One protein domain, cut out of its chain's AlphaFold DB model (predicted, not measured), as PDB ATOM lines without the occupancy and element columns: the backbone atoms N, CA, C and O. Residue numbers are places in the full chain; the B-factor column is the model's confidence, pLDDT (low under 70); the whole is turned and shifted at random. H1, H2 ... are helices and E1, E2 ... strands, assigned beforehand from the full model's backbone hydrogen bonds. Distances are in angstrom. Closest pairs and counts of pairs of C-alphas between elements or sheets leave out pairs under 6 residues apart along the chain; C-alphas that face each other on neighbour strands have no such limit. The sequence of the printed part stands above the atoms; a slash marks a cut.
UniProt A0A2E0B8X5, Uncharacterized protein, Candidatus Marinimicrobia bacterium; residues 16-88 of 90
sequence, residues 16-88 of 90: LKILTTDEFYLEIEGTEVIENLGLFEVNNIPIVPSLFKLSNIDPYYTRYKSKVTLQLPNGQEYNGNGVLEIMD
ATOM      1  N   LEU A  16     -33.235 -36.942  18.085       94.75
ATOM      2  CA  LEU A  16     -34.154 -35.850  18.374       94.75
ATOM      3  C   LEU A  16     -34.305 -35.720  19.888       94.75
ATOM      4  O   LEU A  16     -34.554 -36.709  20.576       94.75
ATOM      5  N   LYS A  17     -34.159 -34.495  20.391       96.88
ATOM      6  CA  LYS A  17     -34.408 -34.146  21.790       96.88
ATOM      7  C   LYS A  17     -35.462 -33.055  21.844       96.88
ATOM      8  O   LYS A  17     -35.317 -32.036  21.173       96.88
ATOM      9  N   ILE A  18     -36.499 -33.275  22.638       96.81
ATOM     10  CA  ILE A  18     -37.578 -32.322  22.875       96.81
ATOM     11  C   ILE A  18     -37.649 -32.076  24.376       96.81
ATOM     12  O   ILE A  18     -37.733 -33.018  25.159       96.81
ATOM     13  N   LEU A  19     -37.627 -30.801  24.752       97.50
ATOM     14  CA  LEU A  19     -37.934 -30.340  26.097       97.50
ATOM     15  C   LEU A  19     -39.156 -29.432  26.006       97.50
ATOM     16  O   LEU A  19     -39.153 -28.466  25.240       97.50
ATOM     17  N   THR A  20     -40.200 -29.757  26.755       97.00
ATOM     18  CA  THR A  20     -41.421 -28.955  26.801       97.00
ATOM     19  C   THR A  20     -41.343 -27.910  27.917       97.00
ATOM     20  O   THR A  20     -40.523 -27.998  28.831       97.00
ATOM     21  N   THR A  21     -42.201 -26.891  27.858       97.62
ATOM     22  CA  THR A  21     -42.257 -25.837  28.889       97.62
ATOM     23  C   THR A  21     -42.809 -26.328  30.225       97.62
ATOM     24  O   THR A  21     -42.619 -25.667  31.238       97.62
ATOM     25  N   ASP A  22     -43.505 -27.462  30.225       96.88
ATOM     26  CA  ASP A  22     -43.999 -28.179  31.402       96.88
ATOM     27  C   ASP A  22     -43.058 -29.319  31.834       96.88
ATOM     28  O   ASP A  22     -43.488 -30.235  32.522       96.88
ATOM     29  N   GLU A  23     -41.775 -29.239  31.457       96.44
ATOM     30  CA  GLU A  23     -40.669 -30.081  31.949       96.44
ATOM     31  C   GLU A  23     -40.727 -31.568  31.560       96.44
ATOM     32  O   GLU A  23     -40.071 -32.408  32.177       96.44
ATOM     33  N   PHE A  24     -41.453 -31.920  30.499       98.00
ATOM     34  CA  PHE A  24     -41.321 -33.240  29.890       98.00
ATOM     35  C   PHE A  24     -40.100 -33.257  28.976       98.00
ATOM     36  O   PHE A  24     -39.910 -32.372  28.136       98.00
ATOM     37  N   TYR A  25     -39.293 -34.304  29.102       98.06
ATOM     38  CA  TYR A  25     -38.150 -34.547  28.233       98.06
ATOM     39  C   TYR A  25     -38.369 -35.815  27.415       98.06
ATOM     40  O   TYR A  25     -38.644 -36.880  27.965       98.06
ATOM     41  N   LEU A  26     -38.227 -35.705  26.096       97.50
ATOM     42  CA  LEU A  26     -38.277 -36.826  25.165       97.50
ATOM     43  C   LEU A  26     -36.979 -36.875  24.362       97.50
ATOM     44  O   LEU A  26     -36.631 -35.926  23.661       97.50
ATOM     45  N   GLU A  27     -36.298 -38.012  24.413       98.00
ATOM     46  CA  GLU A  27     -35.176 -38.337  23.539       98.00
ATOM     47  C   GLU A  27     -35.543 -39.531  22.660       98.00
ATOM     48  O   GLU A  27     -36.013 -40.557  23.148       98.00
ATOM     49  N   ILE A  28     -35.307 -39.400  21.357       97.69
ATOM     50  CA  ILE A  28     -35.398 -40.500  20.399       97.69
ATOM     51  C   ILE A  28     -34.056 -40.601  19.685       97.69
ATOM     52  O   ILE A  28     -33.635 -39.662  19.011       97.69
ATOM     53  N   GLU A  29     -33.389 -41.743  19.814       97.38
ATOM     54  CA  GLU A  29     -32.094 -42.024  19.194       97.38
ATOM     55  C   GLU A  29     -32.215 -43.200  18.223       97.38
ATOM     56  O   GLU A  29     -32.445 -44.339  18.627       97.38
ATOM     57  N   GLY A  30     -32.058 -42.921  16.934       95.25
ATOM     58  CA  GLY A  30     -31.899 -43.891  15.860       95.25
ATOM     59  C   GLY A  30     -30.569 -44.625  15.958       95.25
ATOM     60  O   GLY A  30     -29.502 -44.025  15.844       95.25
ATOM     61  N   THR A  31     -30.648 -45.940  16.149       93.94
ATOM     62  CA  THR A  31     -29.494 -46.830  16.327       93.94
ATOM     63  C   THR A  31     -29.097 -47.561  15.047       93.94
ATOM     64  O   THR A  31     -27.941 -47.932  14.887       93.94
ATOM     65  N   GLU A  32     -30.054 -47.804  14.149       91.94
ATOM     66  CA  GLU A  32     -29.842 -48.568  12.915       91.94
ATOM     67  C   GLU A  32     -30.808 -48.079  11.835       91.94
ATOM     68  O   GLU A  32     -32.005 -47.964  12.102       91.94
ATOM     69  N   VAL A  33     -30.310 -47.805  10.625       89.44
ATOM     70  CA  VAL A  33     -31.157 -47.493   9.465       89.44
ATOM     71  C   VAL A  33     -31.865 -48.768   9.028       89.44
ATOM     72  O   VAL A  33     -31.222 -49.733   8.623       89.44
ATOM     73  N   ILE A  34     -33.192 -48.763   9.093       89.56
ATOM     74  CA  ILE A  34     -34.018 -49.881   8.623       89.56
ATOM     75  C   ILE A  34     -34.527 -49.650   7.202       89.56
ATOM     76  O   ILE A  34     -34.807 -50.609   6.488       89.56
ATOM     77  N   GLU A  35     -34.632 -48.390   6.783       82.25
ATOM     78  CA  GLU A  35     -35.145 -48.021   5.472       82.25
ATOM     79  C   GLU A  35     -34.657 -46.622   5.079       82.25
ATOM     80  O   GLU A  35     -34.551 -45.729   5.919       82.25
ATOM     81  N   ASN A  36     -34.365 -46.432   3.796       76.38
ATOM     82  CA  ASN A  36     -34.106 -45.127   3.201       76.38
ATOM     83  C   ASN A  36     -34.688 -45.150   1.792       76.38
ATOM     84  O   ASN A  36     -34.186 -45.882   0.933       76.38
ATOM     85  N   LEU A  37     -35.781 -44.423   1.592       72.25
ATOM     86  CA  LEU A  37     -36.560 -44.476   0.362       72.25
ATOM     87  C   LEU A  37     -36.871 -43.069  -0.125       72.25
ATOM     88  O   LEU A  37     -37.050 -42.140   0.664       72.25
ATOM     89  N   GLY A  38     -36.966 -42.930  -1.446       69.44
ATOM     90  CA  GLY A  38     -37.557 -41.740  -2.038       69.44
ATOM     91  C   GLY A  38     -39.065 -41.728  -1.776       69.44
ATOM     92  O   GLY A  38     -39.734 -42.739  -1.986       69.44
ATOM     93  N   LEU A  39     -39.627 -40.580  -1.391       64.00
ATOM     94  CA  LEU A  39     -41.062 -40.354  -1.130       64.00
ATOM     95  C   LEU A  39     -41.988 -40.901  -2.234       64.00
ATOM     96  O   LEU A  39     -43.133 -41.264  -1.974       64.00
ATOM     97  N   PHE A  40     -41.492 -40.974  -3.470       58.84
ATOM     98  CA  PHE A  40     -42.249 -41.405  -4.646       58.84
ATOM     99  C   PHE A  40     -42.070 -42.883  -5.005       58.84
ATOM    100  O   PHE A  40     -42.799 -43.385  -5.857       58.84
ATOM    101  N   GLU A  41     -41.133 -43.592  -4.374       59.09
ATOM    102  CA  GLU A  41     -40.909 -45.016  -4.647       59.09
ATOM    103  C   GLU A  41     -41.954 -45.905  -3.956       59.09
ATOM    104  O   GLU A  41     -42.203 -47.019  -4.410       59.09
ATOM    105  N   VAL A  42     -42.608 -45.408  -2.898       54.69
ATOM    106  CA  VAL A  42     -43.490 -46.228  -2.045       54.69
ATOM    107  C   VAL A  42     -44.970 -46.115  -2.398       54.69
ATOM    108  O   VAL A  42     -45.706 -47.084  -2.235       54.69
ATOM    109  N   ASN A  43     -45.421 -44.976  -2.932       51.75
ATOM    110  CA  ASN A  43     -46.858 -44.701  -2.972       51.75
ATOM    111  C   ASN A  43     -47.539 -44.758  -4.351       51.75
ATOM    112  O   ASN A  43     -48.757 -44.632  -4.388       51.75
ATOM    113  N   ASN A  44     -46.847 -44.958  -5.484       54.12
ATOM    114  CA  ASN A  44     -47.486 -44.906  -6.824       54.12
ATOM    115  C   ASN A  44     -48.324 -43.620  -7.058       54.12
ATOM    116  O   ASN A  44     -49.198 -43.571  -7.925       54.12
ATOM    117  N   ILE A  45     -48.084 -42.574  -6.263       56.75
ATOM    118  CA  ILE A  45     -48.847 -41.335  -6.291       56.75
ATOM    119  C   ILE A  45     -48.223 -40.430  -7.363       56.75
ATOM    120  O   ILE A  45     -47.045 -40.081  -7.247       56.75
ATOM    121  N   PRO A  46     -48.983 -39.987  -8.380       53.78
ATOM    122  CA  PRO A  46     -48.490 -39.103  -9.429       53.78
ATOM    123  C   PRO A  46     -48.476 -37.642  -8.947       53.78
ATOM    124  O   PRO A  46     -49.036 -36.760  -9.593       53.78
ATOM    125  N   ILE A  47     -47.875 -37.362  -7.786       56.88
ATOM    126  CA  ILE A  47     -47.584 -35.981  -7.385       56.88
ATOM    127  C   ILE A  47     -46.239 -35.620  -8.006       56.88
ATOM    128  O   ILE A  47     -45.242 -36.318  -7.829       56.88
ATOM    129  N   VAL A  48     -46.244 -34.552  -8.798       60.00
ATOM    130  CA  VAL A  48     -45.160 -34.218  -9.721       60.00
ATOM    131  C   VAL A  48     -43.865 -33.931  -8.940       60.00
ATOM    132  O   VAL A  48     -43.829 -32.965  -8.173       60.00
ATOM    133  N   PRO A  49     -42.769 -34.688  -9.168       58.56
ATOM    134  CA  PRO A  49     -41.470 -34.456  -8.523       58.56
ATOM    135  C   PRO A  49     -40.924 -33.029  -8.706       58.56
ATOM    136  O   PRO A  49     -40.034 -32.598  -7.978       58.56
ATOM    137  N   SER A  50     -41.445 -32.280  -9.683       59.41
ATOM    138  CA  SER A  50     -41.092 -30.882  -9.936       59.41
ATOM    139  C   SER A  50     -41.464 -29.932  -8.796       59.41
ATOM    140  O   SER A  50     -40.768 -28.937  -8.629       59.41
ATOM    141  N   LEU A  51     -42.497 -30.225  -7.996       59.78
ATOM    142  CA  LEU A  51     -42.887 -29.371  -6.865       59.78
ATOM    143  C   LEU A  51     -41.822 -29.371  -5.761       59.78
ATOM    144  O   LEU A  51     -41.530 -28.322  -5.199       59.78
ATOM    145  N   PHE A  52     -41.185 -30.519  -5.517       59.19
ATOM    146  CA  PHE A  52     -40.124 -30.651  -4.512       59.19
ATOM    147  C   PHE A  52     -38.757 -30.178  -5.022       59.19
ATOM    148  O   PHE A  52     -37.950 -29.664  -4.251       59.19
ATOM    149  N   LYS A  53     -38.513 -30.248  -6.341       58.16
ATOM    150  CA  LYS A  53     -37.334 -29.613  -6.964       58.16
ATOM    151  C   LYS A  53     -37.312 -28.093  -6.788       58.16
ATOM    152  O   LYS A  53     -36.242 -27.502  -6.862       58.16
ATOM    153  N   LEU A  54     -38.471 -27.464  -6.589       56.91
ATOM    154  CA  LEU A  54     -38.583 -26.023  -6.353       56.91
ATOM    155  C   LEU A  54     -38.355 -25.637  -4.884       56.91
ATOM    156  O   LEU A  54     -38.148 -24.459  -4.609       56.91
ATOM    157  N   SER A  55     -38.397 -26.592  -3.948       59.22
ATOM    158  CA  SER A  55     -38.419 -26.308  -2.510       59.22
ATOM    159  C   SER A  55     -37.114 -26.607  -1.756       59.22
ATOM    160  O   SER A  55     -37.101 -26.421  -0.547       59.22
ATOM    161  N   ASN A  56     -36.025 -27.038  -2.413       59.28
ATOM    162  CA  ASN A  56     -34.786 -27.506  -1.748       59.28
ATOM    163  C   ASN A  56     -35.050 -28.563  -0.647       59.28
ATOM    164  O   ASN A  56     -34.351 -28.614   0.359       59.28
ATOM    165  N   ILE A  57     -36.110 -29.366  -0.794       61.31
ATOM    166  CA  ILE A  57     -36.454 -30.436   0.152       61.31
ATOM    167  C   ILE A  57     -35.938 -31.742  -0.441       61.31
ATOM    168  O   ILE A  57     -36.364 -32.104  -1.542       61.31
ATOM    169  N   ASP A  58     -35.050 -32.441   0.269       63.88
ATOM    170  CA  ASP A  58     -34.555 -33.748  -0.164       63.88
ATOM    171  C   ASP A  58     -35.713 -34.758  -0.084       63.88
ATOM    172  O   ASP A  58     -36.260 -34.980   0.999       63.88
ATOM    173  N   PRO A  59     -36.156 -35.371  -1.198       68.12
ATOM    174  CA  PRO A  59     -37.332 -36.230  -1.185       68.12
ATOM    175  C   PRO A  59     -37.040 -37.627  -0.616       68.12
ATOM    176  O   PRO A  59     -37.796 -38.552  -0.907       68.12
ATOM    177  N   TYR A  60     -35.956 -37.813   0.140       75.19
ATOM    178  CA  TYR A  60     -35.644 -39.064   0.825       75.19
ATOM    179  C   TYR A  60     -36.007 -38.962   2.301       75.19
ATOM    180  O   TYR A  60     -35.687 -37.985   2.977       75.19
ATOM    181  N   TYR A  61     -36.644 -40.009   2.812       80.44
ATOM    182  CA  TYR A  61     -36.841 -40.181   4.243       80.44
ATOM    183  C   TYR A  61     -36.003 -41.365   4.722       80.44
ATOM    184  O   TYR A  61     -36.005 -42.443   4.124       80.44
ATOM    185  N   THR A  62     -35.271 -41.161   5.813       87.31
ATOM    186  CA  THR A  62     -34.531 -42.224   6.496       87.31
ATOM    187  C   THR A  62     -35.307 -42.652   7.729       87.31
ATOM    188  O   THR A  62     -35.697 -41.820   8.549       87.31
ATOM    189  N   ARG A  63     -35.533 -43.957   7.867       90.50
ATOM    190  CA  ARG A  63     -36.182 -44.558   9.032       90.50
ATOM    191  C   ARG A  63     -35.146 -45.311   9.832       90.50
ATOM    192  O   ARG A  63     -34.429 -46.164   9.300       90.50
ATOM    193  N   TYR A  64     -35.116 -45.032  11.121       93.12
ATOM    194  CA  TYR A  64     -34.239 -45.690  12.066       93.12
ATOM    195  C   TYR A  64     -35.054 -46.561  13.012       93.12
ATOM    196  O   TYR A  64     -36.101 -46.146  13.508       93.12
ATOM    197  N   LYS A  65     -34.537 -47.746  13.329       95.88
ATOM    198  CA  LYS A  65     -34.869 -48.407  14.590       95.88
ATOM    199  C   LYS A  65     -34.282 -47.561  15.712       95.88
ATOM    200  O   LYS A  65     -33.097 -47.229  15.658       95.88
ATOM    201  N   SER A  66     -35.091 -47.236  16.711       97.50
ATOM    202  CA  SER A  66     -34.729 -46.234  17.709       97.50
ATOM    203  C   SER A  66     -34.989 -46.681  19.135       97.50
ATOM    204  O   SER A  66     -35.922 -47.436  19.410       97.50
ATOM    205  N   LYS A  67     -34.184 -46.143  20.049       98.31
ATOM    206  CA  LYS A  67     -34.469 -46.121  21.483       98.31
ATOM    207  C   LYS A  67     -35.186 -44.824  21.829       98.31
ATOM    208  O   LYS A  67     -34.878 -43.782  21.252       98.31
ATOM    209  N   VAL A  68     -36.138 -44.905  22.749       98.06
ATOM    210  CA  VAL A  68     -36.934 -43.768  23.215       98.06
ATOM    211  C   VAL A  68     -36.789 -43.660  24.721       98.06
ATOM    212  O   VAL A  68     -36.998 -44.650  25.420       98.06
ATOM    213  N   THR A  69     -36.490 -42.464  25.207       98.38
ATOM    214  CA  THR A  69     -36.478 -42.136  26.630       98.38
ATOM    215  C   THR A  69     -37.450 -40.989  26.865       98.38
ATOM    216  O   THR A  69     -37.327 -39.935  26.246       98.38
ATOM    217  N   LEU A  70     -38.425 -41.202  27.746       98.06
ATOM    218  CA  LEU A  70     -39.355 -40.185  28.224       98.06
ATOM    219  C   LEU A  70     -39.091 -39.958  29.707       98.06
ATOM    220  O   LEU A  70     -39.211 -40.890  30.499       98.06
ATOM    221  N   GLN A  71     -38.793 -38.726  30.084       98.38
ATOM    222  CA  GLN A  71     -38.689 -38.312  31.472       98.38
ATOM    223  C   GLN A  71     -39.822 -37.337  31.789       98.38
ATOM    224  O   GLN A  71     -40.050 -36.357  31.077       98.38
ATOM    225  N   LEU A  72     -40.553 -37.654  32.852       98.12
ATOM    226  CA  LEU A  72     -41.633 -36.839  33.387       98.12
ATOM    227  C   LEU A  72     -41.084 -35.761  34.340       98.12
ATOM    228  O   LEU A  72     -40.010 -35.953  34.920       98.12
ATOM    229  N   PRO A  73     -41.853 -34.690  34.617       97.56
ATOM    230  CA  PRO A  73     -41.434 -33.617  35.532       97.56
ATOM    231  C   PRO A  73     -41.123 -34.094  36.956       97.56
ATOM    232  O   PRO A  73     -40.289 -33.532  37.658       97.56
ATOM    233  N   ASN A  74     -41.759 -35.184  37.392       97.31
ATOM    234  CA  ASN A  74     -41.498 -35.804  38.693       97.31
ATOM    235  C   ASN A  74     -40.189 -36.625  38.734       97.31
ATOM    236  O   ASN A  74     -39.932 -37.307  39.726       97.31
ATOM    237  N   GLY A  75     -39.387 -36.604  37.663       95.56
ATOM    238  CA  GLY A  75     -38.138 -37.351  37.534       95.56
ATOM    239  C   GLY A  75     -38.312 -38.819  37.143       95.56
ATOM    240  O   GLY A  75     -37.319 -39.531  37.025       95.56
ATOM    241  N   GLN A  76     -39.543 -39.294  36.937       98.25
ATOM    242  CA  GLN A  76     -39.785 -40.660  36.490       98.25
ATOM    243  C   GLN A  76     -39.358 -40.837  35.032       98.25
ATOM    244  O   GLN A  76     -39.767 -40.069  34.162       98.25
ATOM    245  N   GLU A  77     -38.584 -41.886  34.765       98.25
ATOM    246  CA  GLU A  77     -38.072 -42.208  33.436       98.25
ATOM    247  C   GLU A  77     -38.718 -43.483  32.880       98.25
ATOM    248  O   GLU A  77     -38.877 -44.488  33.578       98.25
ATOM    249  N   TYR A  78     -39.056 -43.445  31.595       98.19
ATOM    250  CA  TYR A  78     -39.547 -44.571  30.818       98.19
ATOM    251  C   TYR A  78     -38.652 -44.785  29.608       98.19
ATOM    252  O   TYR A  78     -38.396 -43.862  28.838       98.19
ATOM    253  N   ASN A  79     -38.234 -46.032  29.412       98.25
ATOM    254  CA  ASN A  79     -37.428 -46.441  28.274       98.25
ATOM    255  C   ASN A  79     -38.232 -47.366  27.363       98.25
ATOM    256  O   ASN A  79     -38.937 -48.265  27.825       98.25
ATOM    257  N   GLY A  80     -38.108 -47.153  26.060       97.44
ATOM    258  CA  GLY A  80     -38.833 -47.894  25.042       97.44
ATOM    259  C   GLY A  80     -38.068 -47.993  23.729       97.44
ATOM    260  O   GLY A  80     -36.926 -47.555  23.598       97.44
ATOM    261  N   ASN A  81     -38.729 -48.590  22.743       97.00
ATOM    262  CA  ASN A  81     -38.246 -48.660  21.370       97.00
ATOM    263  C   ASN A  81     -39.269 -47.990  20.451       97.00
ATOM    264  O   ASN A  81     -40.466 -48.027  20.727       97.00
ATOM    265  N   GLY A  82     -38.799 -47.411  19.352       93.25
ATOM    266  CA  GLY A  82     -39.638 -46.739  18.368       93.25
ATOM    267  C   GLY A  82     -39.010 -46.739  16.982       93.25
ATOM    268  O   GLY A  82     -37.946 -47.323  16.764       93.25
ATOM    269  N   VAL A  83     -39.685 -46.072  16.049       93.75
ATOM    270  CA  VAL A  83     -39.153 -45.771  14.719       93.75
ATOM    271  C   VAL A  83     -39.008 -44.260  14.612       93.75
ATOM    272  O   VAL A  83     -39.985 -43.539  14.801       93.75
ATOM    273  N   LEU A  84     -37.792 -43.787  14.341       93.38
ATOM    274  CA  LEU A  84     -37.527 -42.381  14.048       93.38
ATOM    275  C   LEU A  84     -37.478 -42.202  12.536       93.38
ATOM    276  O   LEU A  84     -36.602 -42.757  11.877       93.38
ATOM    277  N   GLU A  85     -38.419 -41.439  11.996       90.44
ATOM    278  CA  GLU A  85     -38.500 -41.135  10.570       90.44
ATOM    279  C   GLU A  85     -38.086 -39.682  10.362       90.44
ATOM    280  O   GLU A  85     -38.680 -38.772  10.941       90.44
ATOM    281  N   ILE A  86     -37.034 -39.469   9.576       87.31
ATOM    282  CA  ILE A  86     -36.470 -38.146   9.322       87.31
ATOM    283  C   ILE A  86     -36.419 -37.908   7.822       87.31
ATOM    284  O   ILE A  86     -35.843 -38.699   7.075       87.31
ATOM    285  N   MET A  87     -36.982 -36.780   7.407       82.44
ATOM    286  CA  MET A  87     -36.756 -36.183   6.100       82.44
ATOM    287  C   MET A  87     -35.807 -35.006   6.304       82.44
ATOM    288  O   MET A  87     -36.117 -34.084   7.060       82.44
ATOM    289  N   ASP A  88     -34.632 -35.084   5.694       70.12
ATOM    290  CA  ASP A  88     -33.617 -34.039   5.796       70.12
ATOM    291  C   ASP A  88     -33.801 -33.016   4.664       70.12
ATOM    292  O   ASP A  88     -34.313 -33.340   3.597       70.12
TER     293      ASP A  88
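AT A GLANCE: This is residues 16 to 88 of the 90 residues of an uncharacterized protein of Candidatus Marinimicrobia bacterium (UniProt A0A2E0B8X5). Look for one long, arched ribbon of a sheet, twisted, in which E2, E3 and E4 bend along their length and the short E1 lies beside E2 at one edge. Beyond one end of the arch a loop with the tiny helix H1 reaches out, and residues 42 to 47 and 50 to 56 stick out there. The printed part has 73 residues, with four named strands and one named helix in the order E1, E2, H1, E3, E4; the sheet's order is E1, E2, E3, E4, antiparallel throughout, and the class is mostly strand. The whole is elongated, 49 by 26 by 17 A, and only just loose, close to extended, with a radius of gyration of the C-alphas of 16.4 A.

HOW THE PARTS SIT: Start with the inner strands E2, residues 25 to 38, and E3, residues 60 to 71: they are antiparallel at 161 degrees, with N 27 and O 69 2.8 A apart, within hydrogen-bond range. E2 bends by 83 degrees at residue 32 and E3 by 68 degrees at residue 65. Edge strand E4, residues 77 to 87, forms a hairpin with E3, with N 66 and O 82 2.9 A apart, and bends by 70 degrees at residue 80. At the other edge E1, residues 16 to 19, forms a hairpin with E2, with N 18 and O 26 2.8 A apart; E1 is apart from E3. H1, residues 50 to 53, is not on the sheet; it is too short for an O i to N i+4 pair, and its one O i to N i+3 pair is within range.

IN THESE COORDINATES: Find C-alpha 16 at (-34.154, -35.850, 18.374), where E1 begins its 10.2 A. E2 covers 31.1 A, H1 5.0 A and E3 30.8 A. E4 runs 28.0 A to C-alpha 87 at (-36.756, -36.183, 6.100).

THE WHOLE: The C-alphas farthest apart, those of Ser 50 and Asn 74, are 48.9 A apart. The printed part has no cut, and the link from E2 to H1 is long, with 11 residues. Look with care at residues 38 to 59, where pLDDT is under 70.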